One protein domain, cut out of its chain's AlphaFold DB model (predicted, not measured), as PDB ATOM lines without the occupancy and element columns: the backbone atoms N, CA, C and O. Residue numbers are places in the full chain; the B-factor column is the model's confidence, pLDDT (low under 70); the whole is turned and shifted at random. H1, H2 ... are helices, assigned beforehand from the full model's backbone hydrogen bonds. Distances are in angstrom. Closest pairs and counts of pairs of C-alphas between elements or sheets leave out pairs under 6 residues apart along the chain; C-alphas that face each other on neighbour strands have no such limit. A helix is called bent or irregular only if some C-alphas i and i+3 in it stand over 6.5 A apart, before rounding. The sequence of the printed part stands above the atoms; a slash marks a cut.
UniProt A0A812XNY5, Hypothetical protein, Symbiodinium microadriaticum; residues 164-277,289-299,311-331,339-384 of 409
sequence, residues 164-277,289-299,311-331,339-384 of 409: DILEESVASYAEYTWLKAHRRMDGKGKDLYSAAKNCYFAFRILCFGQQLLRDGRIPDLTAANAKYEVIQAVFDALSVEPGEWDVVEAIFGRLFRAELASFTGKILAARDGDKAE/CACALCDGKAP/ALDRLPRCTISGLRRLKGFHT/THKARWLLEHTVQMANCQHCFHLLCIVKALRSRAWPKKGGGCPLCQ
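Overview. This is residues 164 to 277, 289 to 299, 311 to 331 and 339 to 384 of the 409 residues of the protein "Hypothetical protein" of Symbiodinium microadriaticum (UniProt A0A812XNY5). Three long helices, H1, H2 and H4, lie side by side, and the shorter H3 folds back along part of H2 to complete a four-helix bundle. Beyond the end of the bundle where H3 ends and H4 begins lies a second, looser group of H6, H7 and H8, with the tiny H5 and H9 at its margins; at the far end of H4, residues 272 to 277 stick out. The printed part has 192 residues with nine named helices, H1 to H9 in order, and no named strand: the class is all helix. It is compact, with a radius of gyration of the C-alphas of 18.8 A and spans of 56 by 46 by 33 A.

Along the chain. H1, residues 164 to 186, begins at C-alpha 164 (358.815, 303.941, 422.379) and is 32.9 A long. H2, residues 192 to 215, measures 34.1 A, and H3, residues 225 to 238, 20.5 A. H4, residues 245 to 273, is the longest at 39.0 A; it is irregular, with C-alphas 251 and 254 7.1 A apart, and has a kink of 52 degrees near residue 252. H5 is residues 311 to 314, H6 residues 317 to 330, H7 residues 339 to 353 and H8 residues 361 to 370. H9, residues 381 to 384, ends at C-alpha 384 (342.351, 263.841, 406.978).

Arrangement. H1 to H4 form an up-and-down bundle, each helix running against the one before it. H1 and H2, a helical hairpin, touch at a shallow tilt of 11 degrees; their closest C-alphas, of Ala 181 and Ala 195, are 4.3 A apart. H2 and H3 are also a hairpin, closest at the C-alphas of Tyr 200 and Tyr 228, 5.3 A. H4 touches H1, closest at the C-alphas of His 182 and Trp 245, 6.0 A. H4 touches H2 with residues 256 to 267 alone, closest at the C-alphas of Gln 210 and Phe 263, 6.1 A. H4 touches H7 with residues 246 to 251 alone, at a shallow tilt of 25 degrees; the closest C-alphas, of Ala 250 and Val 350, are 5.3 A apart. H6 touches H8 at a steep tilt of 47 degrees, closest at the C-alphas of Gly 322 and Leu 362, 4.8 A. H3 and H6 only just touch, with 3 pairs of C-alphas within 8 A, closest at Ala 237 and Lys 327, 6.8 A. H5 is close to but not clearly touching H6, and H9 likewise to H8. Every O i to N i+4 pair is within hydrogen-bond range in H1, H3, H6, H7 and H8, against 19 of 20 in H2 and 23 of 25 in H4; H5 and H9 are too short for such a pair.

Size, cuts and confidence. The C-alphas farthest apart, of Lys 275 and Thr 331, are 59.8 A apart. Three cuts leave out residues 278 to 288, 300 to 310 and 332 to 338, with C-alpha gaps of 32.6, 14.6 and 15.6 A. Of the links printed whole, none is long. The mean pLDDT of the printed part is 70.4; residues 188 to 189, 273 to 277, 289 to 299, 311 to 331 and 339 to 384 are under 70.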
ATOM      1  N   ASP A 164     360.274 303.759 422.412       96.25
ATOM      2  CA  ASP A 164     358.815 303.941 422.379       96.25
ATOM      3  C   ASP A 164     358.342 304.706 421.142       96.25
ATOM      4  O   ASP A 164     357.387 304.308 420.476       96.25
ATOM      5  N   ILE A 165     359.043 305.788 420.803       97.00
ATOM      6  CA  ILE A 165     358.708 306.616 419.641       97.00
ATOM      7  C   ILE A 165     359.089 305.875 418.357       97.00
ATOM      8  O   ILE A 165     358.373 305.961 417.358       97.00
ATOM      9  N   LEU A 166     360.200 305.132 418.378       97.50
ATOM     10  CA  LEU A 166     360.632 304.317 417.250       97.50
ATOM     11  C   LEU A 166     359.621 303.204 416.957       97.50
ATOM     12  O   LEU A 166     359.234 303.036 415.800       97.50
ATOM     13  N   GLU A 167     359.162 302.487 417.985       98.06
ATOM     14  CA  GLU A 167     358.127 301.461 417.859       98.06
ATOM     15  C   GLU A 167     356.847 302.045 417.263       98.06
ATOM     16  O   GLU A 167     356.387 301.566 416.225       98.06
ATOM     17  N   GLU A 168     356.310 303.108 417.872       97.25
ATOM     18  CA  GLU A 168     355.074 303.749 417.417       97.25
ATOM     19  C   GLU A 168     355.207 304.218 415.963       97.25
ATOM     20  O   GLU A 168     354.321 303.956 415.145       97.25
ATOM     21  N   SER A 169     356.319 304.874 415.613       97.06
ATOM     22  CA  SER A 169     356.554 305.401 414.266       97.06
ATOM     23  C   SER A 169     356.657 304.290 413.218       97.06
ATOM     24  O   SER A 169     355.954 304.326 412.204       97.06
ATOM     25  N   VAL A 170     357.492 303.275 413.462       98.19
ATOM     26  CA  VAL A 170     357.741 302.185 412.507       98.19
ATOM     27  C   VAL A 170     356.508 301.299 412.353       98.19
ATOM     28  O   VAL A 170     356.083 301.059 411.219       98.19
ATOM     29  N   ALA A 171     355.908 300.841 413.456       97.81
ATOM     30  CA  ALA A 171     354.742 299.959 413.420       97.81
ATOM     31  C   ALA A 171     353.555 300.651 412.738       97.81
ATOM     32  O   ALA A 171     353.023 300.136 411.750       97.81
ATOM     33  N   SER A 172     353.219 301.872 413.170       96.75
ATOM     34  CA  SER A 172     352.102 302.627 412.590       96.75
ATOM     35  C   SER A 172     352.326 302.924 411.109       96.75
ATOM     36  O   SER A 172     351.385 302.881 410.313       96.75
ATOM     37  N   TYR A 173     353.565 303.222 410.700       97.75
ATOM     38  CA  TYR A 173     353.850 303.508 409.297       97.75
ATOM     39  C   TYR A 173     353.796 302.249 408.424       97.75
ATOM     40  O   TYR A 173     353.284 302.308 407.298       97.75
ATOM     41  N   ALA A 174     354.260 301.107 408.939       98.25
ATOM     42  CA  ALA A 174     354.158 299.818 408.264       98.25
ATOM     43  C   ALA A 174     352.689 299.426 408.051       98.25
ATOM     44  O   ALA A 174     352.289 299.128 406.923       98.25
ATOM     45  N   GLU A 175     351.862 299.511 409.094       97.94
ATOM     46  CA  GLU A 175     350.426 299.218 409.033       97.94
ATOM     47  C   GLU A 175     349.673 300.182 408.116       97.94
ATOM     48  O   GLU A 175     348.891 299.761 407.260       97.94
ATOM     49  N   TYR A 176     349.944 301.485 408.224       97.12
ATOM     50  CA  TYR A 176     349.362 302.475 407.322       97.12
ATOM     51  C   TYR A 176     349.695 302.158 405.862       97.12
ATOM     52  O   TYR A 176     348.825 302.245 404.989       97.12
ATOM     53  N   THR A 177     350.946 301.789 405.588       97.31
ATOM     54  CA  THR A 177     351.418 301.432 404.246       97.31
ATOM     55  C   THR A 177     350.766 300.145 403.742       97.31
ATOM     56  O   THR A 177     350.351 300.083 402.583       97.31
ATOM     57  N   TRP A 178     350.587 299.153 404.614       97.31
ATOM     58  CA  TRP A 178     349.849 297.926 404.321       97.31
ATOM     59  C   TRP A 178     348.388 298.220 403.941       97.31
ATOM     60  O   TRP A 178     347.920 297.825 402.873       97.31
ATOM     61  N   LEU A 179     347.686 299.038 404.732       95.88
ATOM     62  CA  LEU A 179     346.320 299.487 404.427       95.88
ATOM     63  C   LEU A 179     346.256 300.383 403.182       95.88
ATOM     64  O   LEU A 179     345.248 300.431 402.473       95.88
ATOM     65  N   LYS A 180     347.324 301.125 402.882       94.62
ATOM     66  CA  LYS A 180     347.444 301.889 401.637       94.62
ATOM     67  C   LYS A 180     347.548 300.960 400.428       94.62
ATOM     68  O   LYS A 180     346.947 301.290 399.409       94.62
ATOM     69  N   ALA A 181     348.230 299.819 400.536       94.94
ATOM     70  CA  ALA A 181     348.253 298.798 399.487       94.94
ATOM     71  C   ALA A 181     346.839 298.275 399.190       94.94
ATOM     72  O   ALA A 181     346.418 298.308 398.034       94.94
ATOM     73  N   HIS A 182     346.074 297.937 400.233       94.19
ATOM     74  CA  HIS A 182     344.666 297.541 400.122       94.19
ATOM     75  C   HIS A 182     343.830 298.603 399.395       94.19
ATOM     76  O   HIS A 182     343.230 298.341 398.353       94.19
ATOM     77  N   ARG A 183     343.881 299.859 399.853       92.88
ATOM     78  CA  ARG A 183     343.140 300.961 399.212       92.88
ATOM     79  C   ARG A 183     343.532 301.200 397.752       92.88
ATOM     80  O   ARG A 183     342.711 301.696 396.988       92.88
ATOM     81  N   ARG A 184     344.770 300.892 397.346       92.00
ATOM     82  CA  ARG A 184     345.212 301.015 395.943       92.00
ATOM     83  C   ARG A 184     344.642 299.918 395.042       92.00
ATOM     84  O   ARG A 184     344.505 300.164 393.844       92.00
ATOM     85  N   MET A 185     344.271 298.766 395.605       89.12
ATOM     86  CA  MET A 185     343.537 297.720 394.887       89.12
ATOM     87  C   MET A 185     342.046 298.043 394.755       89.12
ATOM     88  O   MET A 185     341.469 297.815 393.691       89.12
ATOM     89  N   ASP A 186     341.451 298.628 395.794       85.19
ATOM     90  CA  ASP A 186     339.993 298.812 395.879       85.19
ATOM     91  C   ASP A 186     339.512 300.208 395.449       85.19
ATOM     92  O   ASP A 186     338.323 300.437 395.228       85.19
ATOM     93  N   GLY A 187     340.429 301.169 395.329       73.25
ATOM     94  CA  GLY A 187     340.122 302.568 395.047       73.25
ATOM     95  C   GLY A 187     339.804 302.886 393.581       73.25
ATOM     96  O   GLY A 187     340.055 302.115 392.653       73.25
ATOM     97  N   LYS A 188     339.300 304.108 393.353       56.38
ATOM     98  CA  LYS A 188     339.180 304.691 392.007       56.38
ATOM     99  C   LYS A 188     340.582 304.837 391.400       56.38
ATOM    100  O   LYS A 188     341.445 305.464 392.005       56.38
ATOM    101  N   GLY A 189     340.801 304.257 390.220       61.28
ATOM    102  CA  GLY A 189     342.107 304.265 389.546       61.28
ATOM    103  C   GLY A 189     343.011 303.066 389.850       61.28
ATOM    104  O   GLY A 189     344.198 303.166 389.569       61.28
ATOM    105  N   LYS A 190     342.454 301.981 390.421       75.50
ATOM    106  CA  LYS A 190     342.982 300.598 390.472       75.50
ATOM    107  C   LYS A 190     344.390 300.445 389.879       75.50
ATOM    108  O   LYS A 190     344.542 300.229 388.679       75.50
ATOM    109  N   ASP A 191     345.402 300.546 390.737       85.88
ATOM    110  CA  ASP A 191     346.812 300.506 390.344       85.88
ATOM    111  C   ASP A 191     347.509 299.360 391.083       85.88
ATOM    112  O   ASP A 191     347.982 299.509 392.216       85.88
ATOM    113  N   LEU A 192     347.535 298.196 390.431       89.12
ATOM    114  CA  LEU A 192     348.142 296.974 390.963       89.12
ATOM    115  C   LEU A 192     349.646 297.125 391.181       89.12
ATOM    116  O   LEU A 192     350.175 296.584 392.151       89.12
ATOM    117  N   TYR A 193     350.326 297.890 390.326       90.19
ATOM    118  CA  TYR A 193     351.746 298.172 390.494       90.19
ATOM    119  C   TYR A 193     351.981 298.976 391.776       90.19
ATOM    120  O   TYR A 193     352.804 298.594 392.614       90.19
ATOM    121  N   SER A 194     351.199 300.037 391.997       91.00
ATOM    122  CA  SER A 194     351.235 300.778 393.260       91.00
ATOM    123  C   SER A 194     350.848 299.910 394.453       91.00
ATOM    124  O   SER A 194     351.463 300.048 395.510       91.00
ATOM    125  N   ALA A 195     349.858 299.024 394.332       93.69
ATOM    126  CA  ALA A 195     349.476 298.118 395.413       93.69
ATOM    127  C   ALA A 195     350.624 297.172 395.797       93.69
ATOM    128  O   ALA A 195     351.013 297.141 396.965       93.69
ATOM    129  N   ALA A 196     351.232 296.486 394.825       93.62
ATOM    130  CA  ALA A 196     352.386 295.612 395.041       93.62
ATOM    131  C   ALA A 196     353.568 296.378 395.655       93.62
ATOM    132  O   ALA A 196     354.165 295.929 396.636       93.62
ATOM    133  N   LYS A 197     353.855 297.585 395.147       93.19
ATOM    134  CA  LYS A 197     354.901 298.468 395.685       93.19
ATOM    135  C   LYS A 197     354.634 298.868 397.140       93.19
ATOM    136  O   LYS A 197     355.569 298.858 397.934       93.19
ATOM    137  N   ASN A 198     353.396 299.206 397.512       95.69
ATOM    138  CA  ASN A 198     353.057 299.538 398.905       95.69
ATOM    139  C   ASN A 198     353.094 298.291 399.806       95.69
ATOM    140  O   ASN A 198     353.630 298.373 400.904       95.69
ATOM    141  N   CYS A 199     352.614 297.135 399.339       95.88
ATOM    142  CA  CYS A 199     352.716 295.868 400.073       95.88
ATOM    143  C   CYS A 199     354.179 295.572 400.427       95.88
ATOM    144  O   CYS A 199     354.522 295.358 401.586       95.88
ATOM    145  N   TYR A 200     355.064 295.692 399.440       95.56
ATOM    146  CA  TYR A 200     356.502 295.612 399.635       95.56
ATOM    147  C   TYR A 200     357.044 296.648 400.632       95.56
ATOM    148  O   TYR A 200     357.810 296.304 401.536       95.56
ATOM    149  N   PHE A 201     356.659 297.912 400.475       95.75
ATOM    150  CA  PHE A 201     357.187 298.999 401.292       95.75
ATOM    151  C   PHE A 201     356.834 298.833 402.779       95.75
ATOM    152  O   PHE A 201     357.646 299.189 403.625       95.75
ATOM    153  N   ALA A 202     355.700 298.202 403.107       97.75
ATOM    154  CA  ALA A 202     355.353 297.848 404.484       97.75
ATOM    155  C   ALA A 202     356.412 296.934 405.134       97.75
ATOM    156  O   ALA A 202     356.846 297.188 406.256       97.75
ATOM    157  N   PHE A 203     356.910 295.927 404.409       96.81
ATOM    158  CA  PHE A 203     358.010 295.079 404.886       96.81
ATOM    159  C   PHE A 203     359.344 295.825 404.960       96.81
ATOM    160  O   PHE A 203     360.139 295.577 405.863       96.81
ATOM    161  N   ARG A 204     359.608 296.738 404.016       96.75
ATOM    162  CA  ARG A 204     360.821 297.569 404.047       96.75
ATOM    163  C   ARG A 204     360.861 298.442 405.301       96.75
ATOM    164  O   ARG A 204     361.912 298.524 405.919       96.75
ATOM    165  N   ILE A 205     359.735 299.043 405.686       98.25
ATOM    166  CA  ILE A 205     359.626 299.859 406.905       98.25
ATOM    167  C   ILE A 205     360.045 299.049 408.137       98.25
ATOM    168  O   ILE A 205     360.890 299.504 408.902       98.25
ATOM    169  N   LEU A 206     359.523 297.828 408.286       98.38
ATOM    170  CA  LEU A 206     359.879 296.939 409.398       98.38
ATOM    171  C   LEU A 206     361.361 296.541 409.368       98.38
ATOM    172  O   LEU A 206     362.032 296.576 410.395       98.38
ATOM    173  N   CYS A 207     361.898 296.234 408.184       97.50
ATOM    174  CA  CYS A 207     363.319 295.937 408.003       97.50
ATOM    175  C   CYS A 207     364.214 297.124 408.402       97.50
ATOM    176  O   CYS A 207     365.227 296.934 409.070       97.50
ATOM    177  N   PHE A 208     363.830 298.352 408.047       98.06
ATOM    178  CA  PHE A 208     364.548 299.557 408.469       98.06
ATOM    179  C   PHE A 208     364.444 299.783 409.976       98.06
ATOM    180  O   PHE A 208     365.452 300.101 410.596       98.06
ATOM    181  N   GLY A 209     363.278 299.546 410.584       98.12
ATOM    182  CA  GLY A 209     363.121 299.586 412.040       98.12
ATOM    183  C   GLY A 209     364.048 298.610 412.767       98.12
ATOM    184  O   GLY A 209     364.688 298.977 413.747       98.12
ATOM    185  N   GLN A 210     364.187 297.385 412.256       97.75
ATOM    186  CA  GLN A 210     365.113 296.392 412.810       97.75
ATOM    187  C   GLN A 210     366.587 296.804 412.658       97.75
ATOM    188  O   GLN A 210     367.373 296.579 413.574       97.75
ATOM    189  N   GLN A 211     366.965 297.413 411.530       98.00
ATOM    190  CA  GLN A 211     368.312 297.966 411.342       98.00
ATOM    191  C   GLN A 211     368.589 299.123 412.308       98.00
ATOM    192  O   GLN A 211     369.630 299.138 412.952       98.00
ATOM    193  N   LEU A 212     367.632 300.042 412.474       97.69
ATOM    194  CA  LEU A 212     367.739 301.157 413.420       97.69
ATOM    195  C   LEU A 212     367.956 300.669 414.853       97.69
ATOM    196  O   LEU A 212     368.808 301.211 415.547       97.69
ATOM    197  N   LEU A 213     367.238 299.623 415.273       96.56
ATOM    198  CA  LEU A 213     367.422 299.022 416.595       96.56
ATOM    199  C   LEU A 213     368.819 298.442 416.802       96.56
ATOM    200  O   LEU A 213     369.393 298.604 417.870       96.56
ATOM    201  N   ARG A 214     369.346 297.749 415.790       95.56
ATOM    202  CA  ARG A 214     370.638 297.065 415.884       95.56
ATOM    203  C   ARG A 214     371.818 298.026 415.748       95.56
ATOM    204  O   ARG A 214     372.792 297.910 416.479       95.56
ATOM    205  N   ASP A 215     371.741 298.944 414.789       96.19
ATOM    206  CA  ASP A 215     372.896 299.702 414.303       96.19
ATOM    207  C   ASP A 215     372.825 301.197 414.649       96.19
ATOM    208  O   ASP A 215     373.743 301.950 414.317       96.19
ATOM    209  N   GLY A 216     371.713 301.669 415.225       94.94
ATOM    210  CA  GLY A 216     371.447 303.097 415.434       94.94
ATOM    211  C   GLY A 216     371.187 303.884 414.139       94.94
ATOM    212  O   GLY A 216     370.972 305.094 414.174       94.94
ATOM    213  N   ARG A 217     371.225 303.215 412.981       96.00
ATOM    214  CA  ARG A 217     371.084 303.779 411.628       96.00
ATOM    215  C   ARG A 217     370.616 302.699 410.650       96.00
ATOM    216  O   ARG A 217     370.458 301.545 411.030       96.00
ATOM    217  N   ILE A 218     370.436 303.051 409.378       97.38
ATOM    218  CA  ILE A 218     370.063 302.101 408.316       97.38
ATOM    219  C   ILE A 218     371.270 301.869 407.389       97.38
ATOM    220  O   ILE A 218     371.414 302.582 406.394       97.38
ATOM    221  N   PRO A 219     372.183 300.926 407.701       95.19
ATOM    222  CA  PRO A 219     373.377 300.700 406.887       95.19
ATOM    223  C   PRO A 219     373.078 300.108 405.503       95.19
ATOM    224  O   PRO A 219     373.840 300.366 404.571       95.19
ATOM    225  N   ASP A 220     371.988 299.348 405.348       95.19
ATOM    226  CA  ASP A 220     371.592 298.747 404.073       95.19
ATOM    227  C   ASP A 220     370.160 299.134 403.673       95.19
ATOM    228  O   ASP A 220     369.159 298.499 404.028       95.19
ATOM    229  N   LEU A 221     370.074 300.166 402.833       94.00
ATOM    230  CA  LEU A 221     368.828 300.635 402.220       94.00
ATOM    231  C   LEU A 221     368.221 299.637 401.218       94.00
ATOM    232  O   LEU A 221     367.072 299.799 400.798       94.00
ATOM    233  N   THR A 222     368.971 298.609 400.819       93.06
ATOM    234  CA  THR A 222     368.577 297.623 399.806       93.06
ATOM    235  C   THR A 222     368.130 296.286 400.393       93.06
ATOM    236  O   THR A 222     367.560 295.480 399.655       93.06
ATOM    237  N   ALA A 223     368.281 296.081 401.707       91.31
ATOM    238  CA  ALA A 223     368.036 294.815 402.405       91.31
ATOM    239  C   ALA A 223     366.676 294.171 402.077       91.31
ATOM    240  O   ALA A 223     366.548 292.956 401.939       91.31
ATOM    241  N   ALA A 224     365.636 294.988 401.897       91.06
ATOM    242  CA  ALA A 224     364.296 294.491 401.614       91.06
ATOM    243  C   ALA A 224     364.037 294.189 400.125       91.06
ATOM    244  O   ALA A 224     363.008 293.600 399.809       91.06
ATOM    245  N   ASN A 225     364.894 294.594 399.182       90.38
ATOM    246  CA  ASN A 225     364.601 294.560 397.736       90.38
ATOM    247  C   ASN A 225     364.192 293.175 397.211       90.38
ATOM    248  O   ASN A 225     363.293 293.092 396.376       90.38
ATOM    249  N   ALA A 226     364.755 292.090 397.751       87.62
ATOM    250  CA  ALA A 226     364.356 290.729 397.384       87.62
ATOM    251  C   ALA A 226     362.864 290.448 397.664       87.62
ATOM    252  O   ALA A 226     362.212 289.721 396.915       87.62
ATOM    253  N   LYS A 227     362.279 291.065 398.703       88.94
ATOM    254  CA  LYS A 227     360.845 290.931 399.004       88.94
ATOM    255  C   LYS A 227     359.975 291.550 397.908       88.94
ATOM    256  O   LYS A 227     358.900 291.025 397.638       88.94
ATOM    257  N   TYR A 228     360.432 292.620 397.251       90.44
ATOM    258  CA  TYR A 228     359.693 293.218 396.137       90.44
ATOM    259  C   TYR A 228     359.584 292.249 394.957       90.44
ATOM    260  O   TYR A 228     358.492 292.055 394.430       90.44
ATOM    261  N   GLU A 229     360.686 291.587 394.596       86.31
ATOM    262  CA  GLU A 229     360.709 290.596 393.512       86.31
ATOM    263  C   GLU A 229     359.742 289.437 393.789       86.31
ATOM    264  O   GLU A 229     358.990 289.029 392.904       86.31
ATOM    265  N   VAL A 230     359.703 288.950 395.035       86.94
ATOM    266  CA  VAL A 230     358.770 287.893 395.458       86.94
ATOM    267  C   VAL A 230     357.319 288.367 395.380       86.94
ATOM    268  O   VAL A 230     356.477 287.656 394.830       86.94
ATOM    269  N   ILE A 231     357.013 289.555 395.907       89.75
ATOM    270  CA  ILE A 231     355.652 290.106 395.892       89.75
ATOM    271  C   ILE A 231     355.174 290.303 394.455       89.75
ATOM    272  O   ILE A 231     354.089 289.837 394.111       89.75
ATOM    273  N   GLN A 232     355.997 290.908 393.598       87.50
ATOM    274  CA  GLN A 232     355.659 291.119 392.194       87.50
ATOM    275  C   GLN A 232     355.427 289.786 391.471       87.50
ATOM    276  O   GLN A 232     354.408 289.614 390.809       87.50
ATOM    277  N   ALA A 233     356.309 288.801 391.671       83.25
ATOM    278  CA  ALA A 233     356.156 287.482 391.066       83.25
ATOM    279  C   ALA A 233     354.867 286.771 391.504       83.25
ATOM    280  O   ALA A 233     354.269 286.051 390.706       83.25
ATOM    281  N   VAL A 234     354.426 286.954 392.752       83.94
ATOM    282  CA  VAL A 234     353.154 286.404 393.245       83.94
ATOM    283  C   VAL A 234     351.958 287.108 392.612       83.94
ATOM    284  O   VAL A 234     351.042 286.419 392.165       83.94
ATOM    285  N   PHE A 235     351.973 288.443 392.542       88.06
ATOM    286  CA  PHE A 235     350.921 289.216 391.872       88.06
ATOM    287  C   PHE A 235     350.749 288.749 390.423       88.06
ATOM    288  O   PHE A 235     349.636 288.427 390.003       88.06
ATOM    289  N   ASP A 236     351.860 288.612 389.698       84.62
ATOM    290  CA  ASP A 236     351.864 288.173 388.304       84.62
ATOM    291  C   ASP A 236     351.409 286.708 388.166       84.62
ATOM    292  O   ASP A 236     350.568 286.379 387.326       84.62
ATOM    293  N   ALA A 237     351.937 285.803 388.999       80.56
ATOM    294  CA  ALA A 237     351.659 284.367 388.907       80.56
ATOM    295  C   ALA A 237     350.214 283.998 389.256       80.56
ATOM    296  O   ALA A 237     349.706 283.000 388.740       80.56
ATOM    297  N   LEU A 238     349.573 284.770 390.133       81.25
ATOM    298  CA  LEU A 238     348.171 284.582 390.503       81.25
ATOM    299  C   LEU A 238     347.219 285.430 389.665       81.25
ATOM    300  O   LEU A 238     346.014 285.241 389.779       81.25
ATOM    301  N   SER A 239     347.753 286.313 388.812       86.50
ATOM    302  CA  SER A 239     346.959 287.263 388.029       86.50
ATOM    303  C   SER A 239     346.000 288.055 388.922       86.50
ATOM    304  O   SER A 239     344.822 288.161 388.606       86.50
ATOM    305  N   VAL A 240     346.519 288.564 390.049       85.38
ATOM    306  CA  VAL A 240     345.731 289.297 391.051       85.38
ATOM    307  C   VAL A 240     345.018 290.467 390.383       85.38
ATOM    308  O   VAL A 240     345.665 291.342 389.803       85.38
ATOM    309  N   GLU A 241     343.694 290.504 390.488       88.62
ATOM    310  CA  GLU A 241     342.864 291.569 389.940       88.62
ATOM    311  C   GLU A 241     342.524 292.633 391.003       88.62
ATOM    312  O   GLU A 241     342.561 292.391 392.214       88.62
ATOM    313  N   PRO A 242     342.180 293.865 390.592       91.06
ATOM    314  CA  PRO A 242     341.790 294.892 391.549       91.06
ATOM    315  C   PRO A 242     340.467 294.550 392.253       91.06
ATOM    316  O   PRO A 242     339.448 294.348 391.583       91.06
ATOM    317  N   GLY A 243     340.454 294.597 393.586       87.56
ATOM    318  CA  GLY A 243     339.357 294.101 394.426       87.56
ATOM    319  C   GLY A 243     339.648 292.745 395.074       87.56
ATOM    320  O   GLY A 243     338.892 292.305 395.931       87.56
ATOM    321  N   GLU A 244     340.740 292.074 394.694       89.56
ATOM    322  CA  GLU A 244     341.127 290.766 395.236       89.56
ATOM    323  C   GLU A 244     342.117 290.887 396.410       89.56
ATOM    324  O   GLU A 244     343.087 290.131 396.512       89.56
ATOM    325  N   TRP A 245     341.901 291.854 397.311       92.44
ATOM    326  CA  TRP A 245     342.784 292.058 398.465       92.44
ATOM    327  C   TRP A 245     342.880 290.820 399.366       92.44
ATOM    328  O   TRP A 245     343.971 290.494 399.829       92.44
ATOM    329  N   ASP A 246     341.786 290.072 399.529       87.94
ATOM    330  CA  ASP A 246     341.746 288.837 400.325       87.94
ATOM    331  C   ASP A 246     342.821 287.818 399.901       87.94
ATOM    332  O   ASP A 246     343.336 287.061 400.723       87.94
ATOM    333  N   VAL A 247     343.212 287.815 398.623       86.94
ATOM    334  CA  VAL A 247     344.287 286.963 398.081       86.94
ATOM    335  C   VAL A 247     345.637 287.400 398.603       86.94
ATOM    336  O   VAL A 247     346.431 286.588 399.077       86.94
ATOM    337  N   VAL A 248     345.894 288.703 398.501       90.44
ATOM    338  CA  VAL A 248     347.130 289.329 398.956       90.44
ATOM    339  C   VAL A 248     347.256 289.141 400.463       90.44
ATOM    340  O   VAL A 248     348.309 288.717 400.940       90.44
ATOM    341  N   GLU A 249     346.172 289.358 401.208       91.12
ATOM    342  CA  GLU A 249     346.127 289.156 402.651       91.12
ATOM    343  C   GLU A 249     346.314 287.687 403.048       91.12
ATOM    344  O   GLU A 249     347.075 287.400 403.973       91.12
ATOM    345  N   ALA A 250     345.709 286.736 402.334       85.31
ATOM    346  CA  ALA A 250     345.896 285.314 402.621       85.31
ATOM    347  C   ALA A 250     347.348 284.848 402.434       85.31
ATOM    348  O   ALA A 250     347.809 283.951 403.140       85.31
ATOM    349  N   ILE A 251     348.081 285.448 401.497       88.25
ATOM    350  CA  ILE A 251     349.466 285.067 401.200       88.25
ATOM    351  C   ILE A 251     350.446 285.799 402.112       88.25
ATOM    352  O   ILE A 251     351.328 285.182 402.709       88.25
ATOM    353  N   PHE A 252     350.303 287.118 402.210       93.25
ATOM    354  CA  PHE A 252     351.292 287.984 402.841       93.25
ATOM    355  C   PHE A 252     350.876 288.460 404.231       93.25
ATOM    356  O   PHE A 252     351.746 288.835 405.008       93.25
ATOM    357  N   GLY A 253     349.595 288.401 404.600       92.81
ATOM    358  CA  GLY A 253     349.101 288.929 405.876       92.81
ATOM    359  C   GLY A 253     349.713 288.233 407.090       92.81
ATOM    360  O   GLY A 253     350.080 288.892 408.061       92.81
ATOM    361  N   ARG A 254     349.909 286.906 407.035       88.50
ATOM    362  CA  ARG A 254     350.624 286.180 408.102       88.50
ATOM    363  C   ARG A 254     352.099 286.578 408.177       88.50
ATOM    364  O   ARG A 254     352.611 286.735 409.279       88.50
ATOM    365  N   LEU A 255     352.761 286.746 407.031       92.81
ATOM    366  CA  LEU A 255     354.164 287.170 406.977       92.81
ATOM    367  C   LEU A 255     354.326 288.591 407.520       92.81
ATOM    368  O   LEU A 255     355.217 288.834 408.320       92.81
ATOM    369  N   PHE A 256     353.434 289.506 407.139       95.81
ATOM    370  CA  PHE A 256     353.424 290.878 407.636       95.81
ATOM    371  C   PHE A 256     353.252 290.921 409.157       95.81
ATOM    372  O   PHE A 256     354.063 291.533 409.846       95.81
ATOM    373  N   ARG A 257     352.261 290.194 409.698       95.44
ATOM    374  CA  ARG A 257     352.052 290.094 411.153       95.44
ATOM    375  C   ARG A 257     353.251 289.486 411.882       95.44
ATOM    376  O   ARG A 257     353.572 289.936 412.974       95.44
ATOM    377  N   ALA A 258     353.912 288.489 411.295       94.06
ATOM    378  CA  ALA A 258     355.102 287.879 411.886       94.06
ATOM    379  C   ALA A 258     356.299 288.845 411.918       94.06
ATOM    380  O   ALA A 258     356.990 288.922 412.927       94.06
ATOM    381  N   GLU A 259     356.523 289.609 410.850       95.56
ATOM    382  CA  GLU A 259     357.591 290.620 410.779       95.56
ATOM    383  C   GLU A 259     357.335 291.779 411.749       95.56
ATOM    384  O   GLU A 259     358.256 292.243 412.421       95.56
ATOM    385  N   LEU A 260     356.074 292.207 411.873       96.94
ATOM    386  CA  LEU A 260     355.661 293.214 412.846       96.94
ATOM    387  C   LEU A 260     355.885 292.716 414.281       96.94
ATOM    388  O   LEU A 260     356.523 293.403 415.072       96.94
ATOM    389  N   ALA A 261     355.441 291.495 414.595       94.75
ATOM    390  CA  ALA A 261     355.662 290.882 415.902       94.75
ATOM    391  C   ALA A 261     357.155 290.684 416.213       94.75
ATOM    392  O   ALA A 261     357.570 290.890 417.347       94.75
ATOM    393  N   SER A 262     357.969 290.329 415.214       95.25
ATOM    394  CA  SER A 262     359.428 290.230 415.349       95.25
ATOM    395  C   SER A 262     360.055 291.583 415.696       95.25
ATOM    396  O   SER A 262     360.856 291.673 416.622       95.25
ATOM    397  N   PHE A 263     359.657 292.655 415.003       97.38
ATOM    398  CA  PHE A 263     360.113 294.010 415.316       97.38
ATOM    399  C   PHE A 263     359.710 294.442 416.737       97.38
ATOM    400  O   PHE A 263     360.580 294.819 417.519       97.38
ATOM    401  N   THR A 264     358.431 294.316 417.104       96.94
ATOM    402  CA  THR A 264     357.948 294.639 418.459       96.94
ATOM    403  C   THR A 264     358.622 293.778 419.531       96.94
ATOM    404  O   THR A 264     359.006 294.287 420.579       96.94
ATOM    405  N   GLY A 265     358.849 292.488 419.269       95.38
ATOM    406  CA  GLY A 265     359.583 291.607 420.179       95.38
ATOM    407  C   GLY A 265     361.018 292.077 420.424       95.38
ATOM    408  O   GLY A 265     361.465 292.095 421.567       95.38
ATOM    409  N   LYS A 266     361.720 292.534 419.378       95.69
ATOM    410  CA  LYS A 266     363.065 293.123 419.502       95.69
ATOM    411  C   LYS A 266     363.060 294.444 420.272       95.69
ATOM    412  O   LYS A 266     363.984 294.680 421.041       95.69
ATOM    413  N   ILE A 267     362.028 295.278 420.109       96.31
ATOM    414  CA  ILE A 267     361.846 296.487 420.931       96.31
ATOM    415  C   ILE A 267     361.720 296.110 422.410       96.31
ATOM    416  O   ILE A 267     362.405 296.691 423.246       96.31
ATOM    417  N   LEU A 268     360.855 295.145 422.737       94.62
ATOM    418  CA  LEU A 268     360.645 294.702 424.117       94.62
ATOM    419  C   LEU A 268     361.931 294.131 424.718       94.62
ATOM    420  O   LEU A 268     362.328 294.552 425.798       94.62
ATOM    421  N   ALA A 269     362.634 293.274 423.975       92.44
ATOM    422  CA  ALA A 269     363.925 292.743 424.402       92.44
ATOM    423  C   ALA A 269     364.966 293.851 424.631       92.44
ATOM    424  O   ALA A 269     365.698 293.795 425.612       92.44
ATOM    425  N   ALA A 270     365.015 294.881 423.779       92.25
ATOM    426  CA  ALA A 270     365.916 296.020 423.967       92.25
ATOM    427  C   ALA A 270     365.557 296.855 425.213       92.25
ATOM    428  O   ALA A 270     366.452 297.259 425.950       92.25
ATOM    429  N   ARG A 271     364.262 297.062 425.493       91.25
ATOM    430  CA  ARG A 271     363.790 297.732 426.722       91.25
ATOM    431  C   ARG A 271     364.142 296.944 427.986       91.25
ATOM    432  O   ARG A 271     364.465 297.539 429.011       91.25
ATOM    433  N   ASP A 272     364.043 295.620 427.919       87.81
ATOM    434  CA  ASP A 272     364.377 294.731 429.031       87.81
ATOM    435  C   ASP A 272     365.900 294.578 429.194       87.81
ATOM    436  O   ASP A 272     366.385 294.444 430.315       87.81
ATOM    437  N   GLY A 273     366.653 294.687 428.095       67.50
ATOM    438  CA  GLY A 273     368.117 294.715 428.049       67.50
ATOM    439  C   GLY A 273     368.740 295.889 428.810       67.50
ATOM    440  O   GLY A 273     369.774 295.721 429.450       67.50
ATOM    441  N   ASP A 274     368.062 297.041 428.860       55.00
ATOM    442  CA  ASP A 274     368.425 298.167 429.742       55.00
ATOM    443  C   ASP A 274     368.253 297.835 431.245       55.00
ATOM    444  O   ASP A 274     368.707 298.586 432.111       55.00
ATOM    445  N   LYS A 275     367.605 296.710 431.588       48.56
ATOM    446  CA  LYS A 275     367.452 296.206 432.967       48.56
ATOM    447  C   LYS A 275     368.207 294.907 433.244       48.56
ATOM    448  O   LYS A 275     368.405 294.578 434.414       48.56
ATOM    449  N   ALA A 276     368.617 294.173 432.220       42.47
ATOM    450  CA  ALA A 276     369.365 292.937 432.354       42.47
ATOM    451  C   ALA A 276     370.229 292.735 431.109       42.47
ATOM    452  O   ALA A 276     369.700 292.518 430.022       42.47
ATOM    453  N   GLU A 277     371.551 292.744 431.276       39.44
ATOM    454  CA  GLU A 277     372.470 292.126 430.322       39.44
ATOM    455  C   GLU A 277     372.053 290.656 430.144       39.44
ATOM    456  O   GLU A 277     372.402 289.788 430.942       39.44
ATOM    457  N   CYS A 289     359.469 272.440 409.647       37.88
ATOM    458  CA  CYS A 289     358.268 272.067 408.918       37.88
ATOM    459  C   CYS A 289     357.851 270.624 409.256       37.88
ATOM    460  O   CYS A 289     358.471 269.670 408.791       37.88
ATOM    461  N   ALA A 290     356.765 270.453 410.016       37.50
ATOM    462  CA  ALA A 290     356.233 269.148 410.441       37.50
ATOM    463  C   ALA A 290     355.423 268.399 409.354       37.50
ATOM    464  O   ALA A 290     354.493 267.646 409.644       37.50
ATOM    465  N   CYS A 291     355.709 268.628 408.071       38.56
ATOM    466  CA  CYS A 291     354.939 268.031 406.983       38.56
ATOM    467  C   CYS A 291     355.507 266.681 406.536       38.56
ATOM    468  O   CYS A 291     356.693 266.552 406.241       38.56
ATOM    469  N   ALA A 292     354.637 265.692 406.330       38.22
ATOM    470  CA  ALA A 292     355.021 264.374 405.807       38.22
ATOM    471  C   ALA A 292     355.674 264.406 404.402       38.22
ATOM    472  O   ALA A 292     356.185 263.403 403.925       38.22
ATOM    473  N   LEU A 293     355.642 265.547 403.702       38.75
ATOM    474  CA  LEU A 293     356.286 265.722 402.391       38.75
ATOM    475  C   LEU A 293     357.730 266.227 402.480       38.75
ATOM    476  O   LEU A 293     358.435 266.215 401.472       38.75
ATOM    477  N   CYS A 294     358.132 266.729 403.644       39.16
ATOM    478  CA  CYS A 294     359.435 267.327 403.882       39.16
ATOM    479  C   CYS A 294     360.305 266.483 404.824       39.16
ATOM    480  O   CYS A 294     361.488 266.782 404.948       39.16
ATOM    481  N   ASP A 295     359.756 265.404 405.400       42.41
ATOM    482  CA  ASP A 295     360.478 264.352 406.139       42.41
ATOM    483  C   ASP A 295     361.380 264.892 407.269       42.41
ATOM    484  O   ASP A 295     362.411 264.313 407.591       42.41
ATOM    485  N   GLY A 296     361.044 266.070 407.814       40.94
ATOM    486  CA  GLY A 296     361.881 266.786 408.783       40.94
ATOM    487  C   GLY A 296     363.221 267.304 408.233       40.94
ATOM    488  O   GLY A 296     364.044 267.782 409.002       40.94
ATOM    489  N   LYS A 297     363.462 267.239 406.916       36.88
ATOM    490  CA  LYS A 297     364.743 267.581 406.260       36.88
ATOM    491  C   LYS A 297     364.746 268.934 405.549       36.88
ATOM    492  O   LYS A 297     365.645 269.192 404.747       36.88
ATOM    493  N   ALA A 298     363.743 269.786 405.760       38.88
ATOM    494  CA  ALA A 298     363.809 271.143 405.222       38.88
ATOM    495  C   ALA A 298     364.946 271.885 405.950       38.88
ATOM    496  O   ALA A 298     364.853 272.031 407.168       38.88
ATOM    497  N   PRO A 299     366.025 272.302 405.258       32.06
ATOM    498  CA  PRO A 299     367.107 273.010 405.922       32.06
ATOM    499  C   PRO A 299     366.571 274.330 406.496       32.06
ATOM    500  O   PRO A 299     365.692 274.937 405.869       32.06
ATOM    501  N   ALA A 311     366.610 282.620 394.813       34.69
ATOM    502  CA  ALA A 311     365.289 282.944 395.367       34.69
ATOM    503  C   ALA A 311     364.176 282.003 394.864       34.69
ATOM    504  O   ALA A 311     363.303 281.584 395.622       34.69
ATOM    505  N   LEU A 312     364.249 281.599 393.592       33.91
ATOM    506  CA  LEU A 312     363.330 280.636 392.981       33.91
ATOM    507  C   LEU A 312     363.745 279.172 393.159       33.91
ATOM    508  O   LEU A 312     362.964 278.321 392.757       33.91
ATOM    509  N   ASP A 313     364.917 278.876 393.727       33.81
ATOM    510  CA  ASP A 313     365.414 277.509 393.974       33.81
ATOM    511  C   ASP A 313     365.445 277.141 395.476       33.81
ATOM    512  O   ASP A 313     365.557 275.963 395.820       33.81
ATOM    513  N   ARG A 314     365.272 278.129 396.371       35.12
ATOM    514  CA  ARG A 314     365.268 277.974 397.842       35.12
ATOM    515  C   ARG A 314     363.928 278.226 398.527       35.12
ATOM    516  O   ARG A 314     363.795 277.945 399.715       35.12
ATOM    517  N   LEU A 315     362.907 278.669 397.795       35.47
ATOM    518  CA  LEU A 315     361.536 278.365 398.204       35.47
ATOM    519  C   LEU A 315     361.447 276.836 398.395       35.47
ATOM    520  O   LEU A 315     362.081 276.110 397.625       35.47
ATOM    521  N   PRO A 316     360.695 276.306 399.379       39.81
ATOM    522  CA  PRO A 316     360.532 274.862 399.520       39.81
ATOM    523  C   PRO A 316     360.278 274.246 398.138       39.81
ATOM    524  O   PRO A 316     359.476 274.800 397.382       39.81
ATOM    525  N   ARG A 317     360.952 273.148 397.752       37.91
ATOM    526  CA  ARG A 317     360.804 272.547 396.397       37.91
ATOM    527  C   ARG A 317     359.329 272.376 395.998       37.91
ATOM    528  O   ARG A 317     358.969 272.425 394.820       37.91
ATOM    529  N   CYS A 318     358.463 272.226 396.999       35.84
ATOM    530  CA  CYS A 318     357.021 272.193 396.872       35.84
ATOM    531  C   CYS A 318     356.409 273.522 396.347       35.84
ATOM    532  O   CYS A 318     355.547 273.509 395.472       35.84
ATOM    533  N   THR A 319     356.879 274.676 396.802       39.91
ATOM    534  CA  THR A 319     356.429 276.014 396.396       39.91
ATOM    535  C   THR A 319     356.844 276.346 394.964       39.91
ATOM    536  O   THR A 319     356.010 276.752 394.160       39.91
ATOM    537  N   ILE A 320     358.085 276.043 394.586       37.16
ATOM    538  CA  ILE A 320     358.611 276.276 393.227       37.16
ATOM    539  C   ILE A 320     357.914 275.371 392.215       37.16
ATOM    540  O   ILE A 320     357.480 275.817 391.150       37.16
ATOM    541  N   SER A 321     357.765 274.085 392.555       40.19
ATOM    542  CA  SER A 321     357.024 273.147 391.717       40.19
ATOM    543  C   SER A 321     355.550 273.545 391.619       40.19
ATOM    544  O   SER A 321     354.975 273.399 390.548       40.19
ATOM    545  N   GLY A 322     354.956 274.104 392.680       43.25
ATOM    546  CA  GLY A 322     353.605 274.669 392.675       43.25
ATOM    547  C   GLY A 322     353.452 275.847 391.709       43.25
ATOM    548  O   GLY A 322     352.580 275.805 390.845       43.25
ATOM    549  N   LEU A 323     354.346 276.837 391.783       38.94
ATOM    550  CA  LEU A 323     354.351 278.019 390.911       38.94
ATOM    551  C   LEU A 323     354.598 277.660 389.435       38.94
ATOM    552  O   LEU A 323     353.842 278.086 388.560       38.94
ATOM    553  N   ARG A 324     355.586 276.801 389.133       39.69
ATOM    554  CA  ARG A 324     355.838 276.314 387.755       39.69
ATOM    555  C   ARG A 324     354.640 275.527 387.200       39.69
ATOM    556  O   ARG A 324     354.318 275.626 386.019       39.69
ATOM    557  N   ARG A 325     353.945 274.767 388.056       43.41
ATOM    558  CA  ARG A 325     352.749 273.979 387.705       43.41
ATOM    559  C   ARG A 325     351.481 274.817 387.536       43.41
ATOM    560  O   ARG A 325     350.618 274.377 386.779       43.41
ATOM    561  N   LEU A 326     351.368 275.958 388.220       41.28
ATOM    562  CA  LEU A 326     350.312 276.962 388.033       41.28
ATOM    563  C   LEU A 326     350.488 277.689 386.694       41.28
ATOM    564  O   LEU A 326     349.543 277.760 385.912       41.28
ATOM    565  N   LYS A 327     351.721 278.095 386.361       39.97
ATOM    566  CA  LYS A 327     352.043 278.736 385.073       39.97
ATOM    567  C   LYS A 327     351.685 277.850 383.868       39.97
ATOM    568  O   LYS A 327     351.093 278.331 382.911       39.97
ATOM    569  N   GLY A 328     351.952 276.542 383.955       41.50
ATOM    570  CA  GLY A 328     351.544 275.566 382.931       41.50
ATOM    571  C   GLY A 328     350.043 275.226 382.906       41.50
ATOM    572  O   GLY A 328     349.551 274.710 381.907       41.50
ATOM    573  N   PHE A 329     349.304 275.502 383.987       38.12
ATOM    574  CA  PHE A 329     347.851 275.293 384.060       38.12
ATOM    575  C   PHE A 329     347.095 276.415 383.331       38.12
ATOM    576  O   PHE A 329     346.132 276.144 382.619       38.12
ATOM    577  N   HIS A 330     347.584 277.657 383.427       38.41
ATOM    578  CA  HIS A 330     347.024 278.801 382.698       38.41
ATOM    579  C   HIS A 330     347.196 278.697 381.177       38.41
ATOM    580  O   HIS A 330     346.326 279.148 380.433       38.41
ATOM    581  N   THR A 331     348.271 278.066 380.696       39.12
ATOM    582  CA  THR A 331     348.528 277.913 379.256       39.12
ATOM    583  C   THR A 331     347.686 276.825 378.583       39.12
ATOM    584  O   THR A 331     347.569 276.843 377.363       39.12
ATOM    585  N   THR A 339     336.177 282.950 384.889       41.56
ATOM    586  CA  THR A 339     335.770 283.767 386.046       41.56
ATOM    587  C   THR A 339     335.247 282.938 387.218       41.56
ATOM    588  O   THR A 339     335.640 283.163 388.358       41.56
ATOM    589  N   HIS A 340     334.425 281.917 386.955       38.38
ATOM    590  CA  HIS A 340     333.865 281.080 388.021       38.38
ATOM    591  C   HIS A 340     334.903 280.129 388.636       38.38
ATOM    592  O   HIS A 340     334.889 279.899 389.840       38.38
ATOM    593  N   LYS A 341     335.833 279.590 387.830       39.22
ATOM    594  CA  LYS A 341     336.915 278.733 388.338       39.22
ATOM    595  C   LYS A 341     338.012 279.520 389.038       39.22
ATOM    596  O   LYS A 341     338.504 279.008 390.032       39.22
ATOM    597  N   ALA A 342     338.386 280.706 388.550       40.19
ATOM    598  CA  ALA A 342     339.405 281.541 389.185       40.19
ATOM    599  C   ALA A 342     338.942 282.014 390.565       40.19
ATOM    600  O   ALA A 342     339.603 281.699 391.548       40.19
ATOM    601  N   ARG A 343     337.745 282.614 390.655       39.12
ATOM    602  CA  ARG A 343     337.135 283.058 391.922       39.12
ATOM    603  C   ARG A 343     336.996 281.922 392.940       39.12
ATOM    604  O   ARG A 343     337.300 282.086 394.113       39.12
ATOM    605  N   TRP A 344     336.620 280.732 392.477       43.16
ATOM    606  CA  TRP A 344     336.485 279.551 393.328       43.16
ATOM    607  C   TRP A 344     337.834 278.959 393.785       43.16
ATOM    608  O   TRP A 344     337.962 278.529 394.934       43.16
ATOM    609  N   LEU A 345     338.855 278.971 392.912       41.31
ATOM    610  CA  LEU A 345     340.251 278.642 393.250       41.31
ATOM    611  C   LEU A 345     340.767 279.566 394.356       41.31
ATOM    612  O   LEU A 345     341.477 279.124 395.258       41.31
ATOM    613  N   LEU A 346     340.402 280.840 394.250       42.66
ATOM    614  CA  LEU A 346     340.789 281.930 395.125       42.66
ATOM    615  C   LEU A 346     340.222 281.745 396.535       42.66
ATOM    616  O   LEU A 346     340.986 281.621 397.489       42.66
ATOM    617  N   GLU A 347     338.899 281.595 396.650       41.91
ATOM    618  CA  GLU A 347     338.184 281.387 397.920       41.91
ATOM    619  C   GLU A 347     338.734 280.178 398.703       41.91
ATOM    620  O   GLU A 347     338.900 280.227 399.924       41.91
ATOM    621  N   HIS A 348     339.104 279.099 398.006       43.22
ATOM    622  CA  HIS A 348     339.616 277.879 398.638       43.22
ATOM    623  C   HIS A 348     341.130 277.917 398.906       43.22
ATOM    624  O   HIS A 348     341.600 277.297 399.861       43.22
ATOM    625  N   THR A 349     341.899 278.679 398.120       44.38
ATOM    626  CA  THR A 349     343.315 278.979 398.403       44.38
ATOM    627  C   THR A 349     343.435 279.829 399.665       44.38
ATOM    628  O   THR A 349     344.270 279.524 400.514       44.38
ATOM    629  N   VAL A 350     342.546 280.810 399.841       41.28
ATOM    630  CA  VAL A 350     342.418 281.628 401.058       41.28
ATOM    631  C   VAL A 350     342.045 280.759 402.270       41.28
ATOM    632  O   VAL A 350     342.689 280.843 403.316       41.28
ATOM    633  N   GLN A 351     341.081 279.839 402.132       39.50
ATOM    634  CA  GLN A 351     340.740 278.875 403.194       39.50
ATOM    635  C   GLN A 351     341.902 277.943 403.572       39.50
ATOM    636  O   GLN A 351     342.107 277.649 404.749       39.50
ATOM    637  N   MET A 352     342.675 277.469 402.593       41.47
ATOM    638  CA  MET A 352     343.829 276.599 402.844       41.47
ATOM    639  C   MET A 352     345.029 277.354 403.423       41.47
ATOM    640  O   MET A 352     345.737 276.798 404.261       41.47
ATOM    641  N   ALA A 353     345.235 278.609 403.022       41.41
ATOM    642  CA  ALA A 353     346.249 279.507 403.568       41.41
ATOM    643  C   ALA A 353     345.999 279.838 405.054       41.41
ATOM    644  O   ALA A 353     346.949 279.969 405.825       41.41
ATOM    645  N   ASN A 354     344.727 279.882 405.469       38.59
ATOM    646  CA  ASN A 354     344.302 280.146 406.848       38.59
ATOM    647  C   ASN A 354     344.213 278.894 407.745       38.59
ATOM    648  O   ASN A 354     343.929 279.004 408.938       38.59
ATOM    649  N   CYS A 355     344.477 277.693 407.220       37.56
ATOM    650  CA  CYS A 355     344.551 276.485 408.040       37.56
ATOM    651  C   CYS A 355     345.879 276.463 408.819       37.56
ATOM    652  O   CYS A 355     346.948 276.325 408.227       37.56
ATOM    653  N   GLN A 356     345.809 276.541 410.154       40.78
ATOM    654  CA  GLN A 356     346.970 276.583 411.063       40.78
ATOM    655  C   GLN A 356     347.966 275.416 410.906       40.78
ATOM    656  O   GLN A 356     349.085 275.506 411.398       40.78
ATOM    657  N   HIS A 357     347.591 274.337 410.211       39.62
ATOM    658  CA  HIS A 357     348.350 273.088 410.198       39.62
ATOM    659  C   HIS A 357     349.267 272.859 408.981       39.62
ATOM    660  O   HIS A 357     350.187 272.058 409.109       39.62
ATOM    661  N   CYS A 358     349.079 273.485 407.806       43.03
ATOM    662  CA  CYS A 358     349.876 273.128 406.610       43.03
ATOM    663  C   CYS A 358     349.895 274.216 405.511       43.03
ATOM    664  O   CYS A 358     349.053 274.201 404.614       43.03
ATOM    665  N   PHE A 359     350.916 275.079 405.482       47.59
ATOM    666  CA  PHE A 359     351.126 276.058 404.400       47.59
ATOM    667  C   PHE A 359     352.058 275.511 403.304       47.59
ATOM    668  O   PHE A 359     353.174 275.983 403.106       47.59
ATOM    669  N   HIS A 360     351.622 274.485 402.569       54.19
ATOM    670  CA  HIS A 360     352.351 274.040 401.375       54.19
ATOM    671  C   HIS A 360     351.604 274.475 400.127       54.19
ATOM    672  O   HIS A 360     350.562 273.911 399.792       54.19
ATOM    673  N   LEU A 361     352.188 275.402 399.369       47.44
ATOM    674  CA  LEU A 361     351.671 275.804 398.059       47.44
ATOM    675  C   LEU A 361     351.458 274.584 397.132       47.44
ATOM    676  O   LEU A 361     350.522 274.544 396.344       47.44
ATOM    677  N   LEU A 362     352.265 273.524 397.276       45.00
ATOM    678  CA  LEU A 362     352.086 272.259 396.548       45.00
ATOM    679  C   LEU A 362     350.852 271.464 396.988       45.00
ATOM    680  O   LEU A 362     350.277 270.745 396.177       45.00
ATOM    681  N   CYS A 363     350.461 271.549 398.259       47.91
ATOM    682  CA  CYS A 363     349.252 270.917 398.778       47.91
ATOM    683  C   CYS A 363     348.008 271.614 398.233       47.91
ATOM    684  O   CYS A 363     347.086 270.931 397.792       47.91
ATOM    685  N   ILE A 364     348.044 272.947 398.156       51.91
ATOM    686  CA  ILE A 364     347.041 273.761 397.459       51.91
ATOM    687  C   ILE A 364     346.983 273.328 395.985       51.91
ATOM    688  O   ILE A 364     345.952 272.864 395.507       51.91
ATOM    689  N   VAL A 365     348.118 273.307 395.281       49.78
ATOM    690  CA  VAL A 365     348.185 272.910 393.861       49.78
ATOM    691  C   VAL A 365     347.768 271.448 393.608       49.78
ATOM    692  O   VAL A 365     347.143 271.152 392.589       49.78
ATOM    693  N   LYS A 366     348.069 270.502 394.511       47.81
ATOM    694  CA  LYS A 366     347.634 269.093 394.408       47.81
ATOM    695  C   LYS A 366     346.140 268.922 394.700       47.81
ATOM    696  O   LYS A 366     345.490 268.135 394.010       47.81
ATOM    697  N   ALA A 367     345.589 269.644 395.677       47.19
ATOM    698  CA  ALA A 367     344.151 269.654 395.950       47.19
ATOM    699  C   ALA A 367     343.378 270.165 394.724       47.19
ATOM    700  O   ALA A 367     342.475 269.486 394.240       47.19
ATOM    701  N   LEU A 368     343.844 271.264 394.123       49.66
ATOM    702  CA  LEU A 368     343.275 271.829 392.897       49.66
ATOM    703  C   LEU A 368     343.326 270.865 391.693       49.66
ATOM    704  O   LEU A 368     342.413 270.858 390.870       49.66
ATOM    705  N   ARG A 369     344.358 270.013 391.590       47.19
ATOM    706  CA  ARG A 369     344.521 269.037 390.489       47.19
ATOM    707  C   ARG A 369     343.760 267.726 390.676       47.19
ATOM    708  O   ARG A 369     343.327 267.136 389.693       47.19
ATOM    709  N   SER A 370     343.633 267.241 391.908       45.47
ATOM    710  CA  SER A 370     343.066 265.912 392.186       45.47
ATOM    711  C   SER A 370     341.538 265.860 392.126       45.47
ATOM    712  O   SER A 370     340.983 264.766 392.177       45.47
ATOM    713  N   ARG A 371     340.849 267.013 392.056       45.66
ATOM    714  CA  ARG A 371     339.391 267.126 392.285       45.66
ATOM    715  C   ARG A 371     338.931 266.433 393.581       45.66
ATOM    716  O   ARG A 371     337.750 266.128 393.734       45.66
ATOM    717  N   ALA A 372     339.854 266.143 394.502       45.84
ATOM    718  CA  ALA A 372     339.559 265.502 395.769       45.84
ATOM    719  C   ALA A 372     339.027 266.584 396.707       45.84
ATOM    720  O   ALA A 372     339.775 267.241 397.429       45.84
ATOM    721  N   TRP A 373     337.722 266.818 396.604       45.94
ATOM    722  CA  TRP A 373     337.030 267.877 397.318       45.94
ATOM    723  C   TRP A 373     336.686 267.451 398.747       45.94
ATOM    724  O   TRP A 373     336.205 266.331 398.947       45.94
ATOM    725  N   PRO A 374     336.873 268.324 399.753       41.84
ATOM    726  CA  PRO A 374     336.243 268.103 401.040       41.84
ATOM    727  C   PRO A 374     334.723 268.215 400.861       41.84
ATOM    728  O   PRO A 374     334.213 269.184 400.298       41.84
ATOM    729  N   LYS A 375     333.977 267.208 401.328       41.47
ATOM    730  CA  LYS A 375     332.525 267.344 401.514       41.47
ATOM    731  C   LYS A 375     332.279 268.478 402.517       41.47
ATOM    732  O   LYS A 375     333.107 268.677 403.403       41.47
ATOM    733  N   LYS A 376     331.163 269.209 402.403       36.16
ATOM    734  CA  LYS A 376     330.763 270.251 403.373       36.16
ATOM    735  C   LYS A 376     330.935 269.711 404.808       36.16
ATOM    736  O   LYS A 376     330.351 268.681 405.129       36.16
ATOM    737  N   GLY A 377     331.776 270.358 405.621       42.09
ATOM    738  CA  GLY A 377     332.114 269.927 406.990       42.09
ATOM    739  C   GLY A 377     333.324 268.983 407.134       42.09
ATOM    740  O   GLY A 377     333.682 268.614 408.246       42.09
ATOM    741  N   GLY A 378     333.984 268.592 406.043       38.59
ATOM    742  CA  GLY A 378     335.211 267.797 406.073       38.59
ATOM    743  C   GLY A 378     336.456 268.680 406.142       38.59
ATOM    744  O   GLY A 378     336.671 269.508 405.260       38.59
ATOM    745  N   GLY A 379     337.293 268.489 407.165       45.28
ATOM    746  CA  GLY A 379     338.618 269.115 407.239       45.28
ATOM    747  C   GLY A 379     339.497 268.823 406.011       45.28
ATOM    748  O   GLY A 379     339.222 267.906 405.237       45.28
ATOM    749  N   CYS A 380     340.569 269.608 405.842       44.91
ATOM    750  CA  CYS A 380     341.507 269.518 404.717       44.91
ATOM    751  C   CYS A 380     341.838 268.047 404.355       44.91
ATOM    752  O   CYS A 380     342.300 267.310 405.229       44.91
ATOM    753  N   PRO A 381     341.667 267.601 403.092       44.88
ATOM    754  CA  PRO A 381     341.861 266.199 402.694       44.88
ATOM    755  C   PRO A 381     343.253 265.638 403.008       44.88
ATOM    756  O   PRO A 381     343.416 264.434 403.190       44.88
ATOM    757  N   LEU A 382     344.265 266.506 403.092       43.66
ATOM    758  CA  LEU A 382     345.628 266.142 403.486       43.66
ATOM    759  C   LEU A 382     345.774 265.998 405.007       43.66
ATOM    760  O   LEU A 382     346.432 265.066 405.457       43.66
ATOM    761  N   CYS A 383     345.087 266.832 405.793       46.09
ATOM    762  CA  CYS A 383     344.979 266.655 407.246       46.09
ATOM    763  C   CYS A 383     344.187 265.378 407.586       46.09
ATOM    764  O   CYS A 383     344.575 264.616 408.465       46.09
ATOM    765  N   GLN A 384     343.124 265.080 406.831       47.75
ATOM    766  CA  GLN A 384     342.351 263.841 406.978       47.75
ATOM    767  C   GLN A 384     343.116 262.586 406.540       47.75
ATOM    768  O   GLN A 384     342.866 261.508 407.078       47.75
TER     769      GLN A 384